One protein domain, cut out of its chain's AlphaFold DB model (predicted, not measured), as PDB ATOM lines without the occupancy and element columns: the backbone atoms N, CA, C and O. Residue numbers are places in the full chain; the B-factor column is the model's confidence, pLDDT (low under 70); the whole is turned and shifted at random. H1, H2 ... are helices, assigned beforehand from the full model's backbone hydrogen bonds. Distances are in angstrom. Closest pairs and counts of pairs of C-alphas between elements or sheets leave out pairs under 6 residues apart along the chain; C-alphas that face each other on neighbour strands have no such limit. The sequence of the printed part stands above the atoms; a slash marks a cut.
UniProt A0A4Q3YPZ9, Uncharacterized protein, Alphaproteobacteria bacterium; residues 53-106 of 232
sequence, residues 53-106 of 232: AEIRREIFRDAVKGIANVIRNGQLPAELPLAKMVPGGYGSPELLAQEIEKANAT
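What this domain is: This is residues 53 to 106 of the 232 residues of an uncharacterized protein of Alphaproteobacteria bacterium (UniProt A0A4Q3YPZ9). Two helices, the long H1 and the shorter H3, lie side by side and run opposite ways, and the chain between them makes a wide loop at one end that holds the very short helix H2. The first residues of H1 reach on beyond the end of H3 and make much of the length. The printed part has 54 residues with three named helices, in the order H1, H2, H3, and no named strand; the class is all helix. It is compact, with a radius of gyration of the C-alphas of 11.3 A, yet elongated in outline, with spans of 33 by 20 by 17 A.

Where its parts are: H1 is residues 53 to 72, 28.1 A from first to last C-alpha; C-alpha 53 is at (187.956, 161.906, 209.445). It has a kink of 29 degrees near residue 62. H2 is residues 81 to 85, 7.4 A long, with C-alpha 81 at (186.273, 141.545, 198.258). H3 is residues 93 to 104, 16.8 A long, and ends with C-alpha 104 at (184.101, 159.593, 195.826).

How they stand to each other: H1 and H3 touch, with 20 pairs of C-alphas within 8 A; the closest C-alphas are those of Ala 68 and Ala 97, 4.5 A apart. Their lines stand at a shallow tilt of 14 degrees, opposite ways. H1 and H2 are only just apart, with their closest C-alphas 8.5 A from each other. H2 and H3 are close but not clearly touching; their closest C-alphas, those of Met 85 and Leu 96, are 7.7 A apart. In H3 every O i to N i+4 pair is within hydrogen-bond range. In H1 14 of 16 are, and in H2 0 of 1, while 2 of 2 O i to N i+3 pairs of H2 are within range.

The domain as a whole: The two C-alphas farthest apart are those of Glu 54 and Pro 87, 33.2 A. The printed part has no cut, and the links H1 to H2, of 8 residues, and H2 to H3, of 7 residues, are short. The mean pLDDT of the printed part is 77.2; it is under 70 at residue 53, residues 86 to 87 and residues 104 to 106.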
ATOM      1  N   ALA A  53     188.979 162.401 210.359       66.12
ATOM      2  CA  ALA A  53     187.956 161.906 209.445       66.12
ATOM      3  C   ALA A  53     187.970 162.663 208.105       66.12
ATOM      4  O   ALA A  53     187.860 162.042 207.050       66.12
ATOM      5  N   GLU A  54     188.173 163.980 208.094       70.50
ATOM      6  CA  GLU A  54     188.415 164.760 206.872       70.50
ATOM      7  C   GLU A  54     189.680 164.321 206.135       70.50
ATOM      8  O   GLU A  54     189.606 164.080 204.931       70.50
ATOM      9  N   ILE A  55     190.788 164.087 206.844       73.88
ATOM     10  CA  ILE A  55     192.024 163.565 206.235       73.88
ATOM     11  C   ILE A  55     191.797 162.171 205.640       73.88
ATOM     12  O   ILE A  55     192.191 161.905 204.506       73.88
ATOM     13  N   ARG A  56     191.128 161.264 206.366       73.31
ATOM     14  CA  ARG A  56     190.780 159.930 205.845       73.31
ATOM     15  C   ARG A  56     189.888 160.021 204.614       73.31
ATOM     16  O   ARG A  56     190.102 159.275 203.662       73.31
ATOM     17  N   ARG A  57     188.917 160.939 204.613       73.94
ATOM     18  CA  ARG A  57     188.067 161.208 203.448       73.94
ATOM     19  C   ARG A  57     188.905 161.699 202.277       73.94
ATOM     20  O   ARG A  57     188.736 161.176 201.186       73.94
ATOM     21  N   GLU A  58     189.808 162.652 202.478       76.12
ATOM     22  CA  GLU A  58     190.679 163.173 201.418       76.12
ATOM     23  C   GLU A  58     191.574 162.078 200.819       76.12
ATOM     24  O   GLU A  58     191.554 161.868 199.607       76.12
ATOM     25  N   ILE A  59     192.241 161.283 201.663       78.81
ATOM     26  CA  ILE A  59     193.049 160.131 201.231       78.81
ATOM     27  C   ILE A  59     192.198 159.129 200.445       78.81
ATOM     28  O   ILE A  59     192.612 158.645 199.391       78.81
ATOM     29  N   PHE A  60     190.997 158.815 200.936       80.12
ATOM     30  CA  PHE A  60     190.090 157.906 200.244       80.12
ATOM     31  C   PHE A  60     189.655 158.470 198.884       80.12
ATOM     32  O   PHE A  60     189.648 157.735 197.896       80.12
ATOM     33  N   ARG A  61     189.353 159.773 198.791       77.94
ATOM     34  CA  ARG A  61     188.978 160.423 197.524       77.94
ATOM     35  C   ARG A  61     190.076 160.311 196.468       77.94
ATOM     36  O   ARG A  61     189.776 160.050 195.296       77.94
ATOM     37  N   ASP A  62     191.329 160.474 196.877       79.69
ATOM     38  CA  ASP A  62     192.481 160.306 195.994       79.69
ATOM     39  C   ASP A  62     192.681 158.836 195.604       79.69
ATOM     40  O   ASP A  62     192.876 158.522 194.424       79.69
ATOM     41  N   ALA A  63     192.528 157.918 196.562       80.75
ATOM     42  CA  ALA A  63     192.643 156.482 196.330       80.75
ATOM     43  C   ALA A  63     191.579 155.948 195.357       80.75
ATOM     44  O   ALA A  63     191.897 155.101 194.519       80.75
ATOM     45  N   VAL A  64     190.340 156.457 195.399       83.56
ATOM     46  CA  VAL A  64     189.246 156.002 194.522       83.56
ATOM     47  C   VAL A  64     189.610 156.111 193.043       83.56
ATOM     48  O   VAL A  64     189.358 155.171 192.293       83.56
ATOM     49  N   LYS A  65     190.236 157.211 192.608       80.62
ATOM     50  CA  LYS A  65     190.639 157.364 191.196       80.62
ATOM     51  C   LYS A  65     191.639 156.283 190.783       80.62
ATOM     52  O   LYS A  65     191.546 155.735 189.685       80.62
ATOM     53  N   GLY A  66     192.573 155.953 191.676       81.62
ATOM     54  CA  GLY A  66     193.518 154.855 191.481       81.62
ATOM     55  C   GLY A  66     192.811 153.502 191.398       81.62
ATOM     56  O   GLY A  66     193.044 152.747 190.458       81.62
ATOM     57  N   ILE A  67     191.896 153.228 192.328       82.25
ATOM     58  CA  ILE A  67     191.131 151.976 192.388       82.25
ATOM     59  C   ILE A  67     190.272 151.792 191.130       82.25
ATOM     60  O   ILE A  67     190.311 150.726 190.518       82.25
ATOM     61  N   ALA A  68     189.547 152.825 190.700       84.44
ATOM     62  CA  ALA A  68     188.722 152.784 189.495       84.44
ATOM     63  C   ALA A  68     189.561 152.466 188.245       84.44
ATOM     64  O   ALA A  68     189.186 151.608 187.446       84.44
ATOM     65  N   ASN A  69     190.741 153.080 188.109       85.00
ATOM     66  CA  ASN A  69     191.667 152.776 187.016       85.00
ATOM     67  C   ASN A  69     192.208 151.339 187.077       85.00
ATOM     68  O   ASN A  69     192.252 150.661 186.051       85.00
ATOM     69  N   VAL A  70     192.582 150.847 188.261       83.31
ATOM     70  CA  VAL A  70     193.035 149.457 188.459       83.31
ATOM     71  C   VAL A  70     191.939 148.460 188.062       83.31
ATOM     72  O   VAL A  70     192.232 147.460 187.405       83.31
ATOM     73  N   ILE A  71     190.678 148.748 188.400       83.44
ATOM     74  CA  ILE A  71     189.522 147.915 188.036       83.44
ATOM     75  C   ILE A  71     189.314 147.895 186.524       83.44
ATOM     76  O   ILE A  71     189.215 146.814 185.946       83.44
ATOM     77  N   ARG A  72     189.301 149.063 185.869       83.88
ATOM     78  CA  ARG A  72     189.159 149.160 184.405       83.88
ATOM     79  C   ARG A  72     190.250 148.392 183.664       83.88
ATOM     80  O   ARG A  72     189.970 147.749 182.658       83.88
ATOM     81  N   ASN A  73     191.470 148.412 184.195       84.62
ATOM     82  CA  ASN A  73     192.616 147.713 183.618       84.62
ATOM     83  C   ASN A  73     192.673 146.216 183.974       84.62
ATOM     84  O   ASN A  73     193.607 145.535 183.557       84.62
ATOM     85  N   GLY A  74     191.721 145.694 184.757       76.06
ATOM     86  CA  GLY A  74     191.700 144.289 185.175       76.06
ATOM     87  C   GLY A  74     192.860 143.900 186.099       76.06
ATOM     88  O   GLY A  74     193.210 142.729 186.188       76.06
ATOM     89  N   GLN A  75     193.469 144.873 186.780       80.06
ATOM     90  CA  GLN A  75     194.636 144.686 187.651       80.06
ATOM     91  C   GLN A  75     194.250 144.514 189.127       80.06
ATOM     92  O   GLN A  75     195.100 144.618 190.010       80.06
ATOM     93  N   LEU A  76     192.965 144.295 189.410       75.06
ATOM     94  CA  LEU A  76     192.465 144.188 190.772       75.06
ATOM     95  C   LEU A  76     192.943 142.866 191.412       75.06
ATOM     96  O   LEU A  76     192.666 141.798 190.861       75.06
ATOM     97  N   PRO A  77     193.629 142.901 192.570       75.31
ATOM     98  CA  PRO A  77     194.043 141.686 193.264       75.31
ATOM     99  C   PRO A  77     192.849 140.781 193.602       75.31
ATOM    100  O   PRO A  77     191.877 141.236 194.202       75.31
ATOM    101  N   ALA A  78     192.939 139.491 193.262       72.94
ATOM    102  CA  ALA A  78     191.843 138.525 193.413       72.94
ATOM    103  C   ALA A  78     191.412 138.274 194.872       72.94
ATOM    104  O   ALA A  78     190.308 137.795 195.126       72.94
ATOM    105  N   GLU A  79     192.282 138.596 195.829       72.31
ATOM    106  CA  GLU A  79     192.027 138.447 197.265       72.31
ATOM    107  C   GLU A  79     191.079 139.524 197.812       72.31
ATOM    108  O   GLU A  79     190.450 139.322 198.851       72.31
ATOM    109  N   LEU A  80     190.931 140.653 197.108       71.44
ATOM    110  CA  LEU A  80     190.074 141.744 197.556       71.44
ATOM    111  C   LEU A  80     188.587 141.382 197.404       71.44
ATOM    112  O   LEU A  80     188.190 140.857 196.359       71.44
ATOM    113  N   PRO A  81     187.721 141.742 198.372       73.06
ATOM    114  CA  PRO A  81     186.273 141.545 198.258       73.06
ATOM    115  C   PRO A  81     185.683 142.130 196.964       73.06
ATOM    116  O   PRO A  81     184.853 141.490 196.320       73.06
ATOM    117  N   LEU A  82     186.191 143.291 196.534       71.88
ATOM    118  CA  LEU A  82     185.829 143.953 195.275       71.88
ATOM    119  C   LEU A  82     186.058 143.073 194.033       71.88
ATOM    120  O   LEU A  82     185.299 143.164 193.071       71.88
ATOM    121  N   ALA A  83     187.065 142.193 194.042       70.38
ATOM    122  CA  ALA A  83     187.363 141.321 192.905       70.38
ATOM    123  C   ALA A  83     186.266 140.291 192.661       70.38
ATOM    124  O   ALA A  83     186.017 139.910 191.523       70.38
ATOM    125  N   LYS A  84     185.536 139.899 193.709       74.25
ATOM    126  CA  LYS A  84     184.404 138.971 193.599       74.25
ATOM    127  C   LYS A  84     183.168 139.622 192.971       74.25
ATOM    128  O   LYS A  84     182.219 138.924 192.624       74.25
ATOM    129  N   MET A  85     183.172 140.945 192.800       70.94
ATOM    130  CA  MET A  85     182.069 141.692 192.190       70.94
ATOM    131  C   MET A  85     182.135 141.702 190.650       70.94
ATOM    132  O   MET A  85     181.157 142.100 190.016       70.94
ATOM    133  N   VAL A  86     183.232 141.206 190.049       66.44
ATOM    134  CA  VAL A  86     183.456 141.093 188.593       66.44
ATOM    135  C   VAL A  86     183.922 139.665 188.239       66.44
ATOM    136  O   VAL A  86     184.859 139.179 188.860       66.44
ATOM    137  N   PRO A  87     183.314 138.958 187.263       60.75
ATOM    138  CA  PRO A  87     182.146 139.325 186.458       60.75
ATOM    139  C   PRO A  87     180.818 139.133 187.220       60.75
ATOM    140  O   PRO A  87     179.795 138.911 186.590       60.75
ATOM    141  N   GLY A  88     180.846 139.154 188.561       70.81
ATOM    142  CA  GLY A  88     179.699 138.956 189.452       70.81
ATOM    143  C   GLY A  88     178.594 140.012 189.310       70.81
ATOM    144  O   GLY A  88     178.199 140.382 188.212       70.81
ATOM    145  N   GLY A  89     178.042 140.502 190.424       71.44
ATOM    146  CA  GLY A  89     176.812 141.309 190.399       71.44
ATOM    147  C   GLY A  89     176.825 142.516 189.445       71.44
ATOM    148  O   GLY A  89     175.777 142.872 188.916       71.44
ATOM    149  N   TYR A  90     177.979 143.160 189.228       77.50
ATOM    150  CA  TYR A  90     178.078 144.357 188.378       77.50
ATOM    151  C   TYR A  90     178.188 144.037 186.885       77.50
ATOM    152  O   TYR A  90     178.072 144.941 186.061       77.50
ATOM    153  N   GLY A  91     178.428 142.776 186.517       78.12
ATOM    154  CA  GLY A  91     178.562 142.310 185.136       78.12
ATOM    155  C   GLY A  91     179.825 142.787 184.405       78.12
ATOM    156  O   GLY A  91     180.386 142.025 183.620       78.12
ATOM    157  N   SER A  92     180.315 144.004 184.665       82.31
ATOM    158  CA  SER A  92     181.527 144.553 184.049       82.31
ATOM    159  C   SER A  92     182.400 145.355 185.031       82.31
ATOM    160  O   SER A  92     181.877 145.960 185.972       82.31
ATOM    161  N   PRO A  93     183.730 145.412 184.799       83.75
ATOM    162  CA  PRO A  93     184.624 146.283 185.564       83.75
ATOM    163  C   PRO A  93     184.251 147.767 185.460       83.75
ATOM    164  O   PRO A  93     184.409 148.505 186.425       83.75
ATOM    165  N   GLU A  94     183.732 148.207 184.311       86.31
ATOM    166  CA  GLU A  94     183.382 149.613 184.086       86.31
ATOM    167  C   GLU A  94     182.219 150.062 184.977       86.31
ATOM    168  O   GLU A  94     182.294 151.122 185.593       86.31
ATOM    169  N   LEU A  95     181.178 149.235 185.122       84.69
ATOM    170  CA  LEU A  95     180.048 149.556 185.999       84.69
ATOM    171  C   LEU A  95     180.465 149.600 187.475       84.69
ATOM    172  O   LEU A  95     179.994 150.458 188.221       84.69
ATOM    173  N   LEU A  96     181.383 148.721 187.887       84.44
ATOM    174  CA  LEU A  96     181.954 148.768 189.232       84.44
ATOM    175  C   LEU A  96     182.806 150.030 189.436       84.44
ATOM    176  O   LEU A  96     182.662 150.708 190.451       84.44
ATOM    177  N   ALA A  97     183.667 150.375 188.476       85.25
ATOM    178  CA  ALA A  97     184.501 151.574 188.547       85.25
ATOM    179  C   ALA A  97     183.650 152.852 188.654       85.25
ATOM    180  O   ALA A  97     183.929 153.702 189.498       85.25
ATOM    181  N   GLN A  98     182.571 152.946 187.870       87.44
ATOM    182  CA  GLN A  98     181.620 154.059 187.934       87.44
ATOM    183  C   GLN A  98     180.932 154.163 189.300       87.44
ATOM    184  O   GLN A  98     180.774 155.264 189.824       87.44
ATOM    185  N   GLU A  99     180.536 153.042 189.908       87.25
ATOM    186  CA  GLU A  99     179.931 153.066 191.243       87.25
ATOM    187  C   GLU A  99     180.927 153.546 192.312       87.25
ATOM    188  O   GLU A  99     180.577 154.366 193.163       87.25
ATOM    189  N   ILE A 100     182.186 153.103 192.251       84.88
ATOM    190  CA  ILE A 100     183.221 153.550 193.194       84.88
ATOM    191  C   ILE A 100     183.479 155.053 193.024       84.88
ATOM    192  O   ILE A 100     183.586 155.786 194.008       84.88
ATOM    193  N   GLU A 101     183.503 155.549 191.787       84.50
ATOM    194  CA  GLU A 101     183.616 156.983 191.508       84.50
ATOM    195  C   GLU A 101     182.420 157.784 192.048       84.50
ATOM    196  O   GLU A 101     182.620 158.882 192.575       84.50
ATOM    197  N   LYS A 102     181.195 157.239 192.015       81.06
ATOM    198  CA  LYS A 102     180.027 157.863 192.667       81.06
ATOM    199  C   LYS A 102     180.231 158.003 194.178       81.06
ATOM    200  O   LYS A 102     179.848 159.025 194.752       81.06
ATOM    201  N   ALA A 103     180.873 157.026 194.812       76.81
ATOM    202  CA  ALA A 103     181.167 157.062 196.240       76.81
ATOM    203  C   ALA A 103     182.182 158.177 196.602       76.81
ATOM    204  O   ALA A 103     182.046 158.826 197.640       76.81
ATOM    205  N   ASN A 104     183.122 158.495 195.698       68.38
ATOM    206  CA  ASN A 104     184.101 159.593 195.826       68.38
ATOM    207  C   ASN A 104     183.458 160.990 195.926       68.38
ATOM    208  O   ASN A 104     183.945 161.880 196.621       68.38
ATOM    209  N   ALA A 105     182.348 161.204 195.214       56.62
ATOM    210  CA  ALA A 105     181.767 162.531 195.014       56.62
ATOM    211  C   ALA A 105     180.952 163.060 196.212       56.62
ATOM    212  O   ALA A 105     180.309 164.112 196.118       56.62
ATOM    213  N   THR A 106     180.932 162.351 197.341       63.47
ATOM    214  CA  THR A 106     179.982 162.636 198.414       63.47
ATOM    215  C   THR A 106     180.535 163.605 199.461       63.47
ATOM    216  O   THR A 106     181.242 163.248 200.396       63.47
TER     217      THR A 106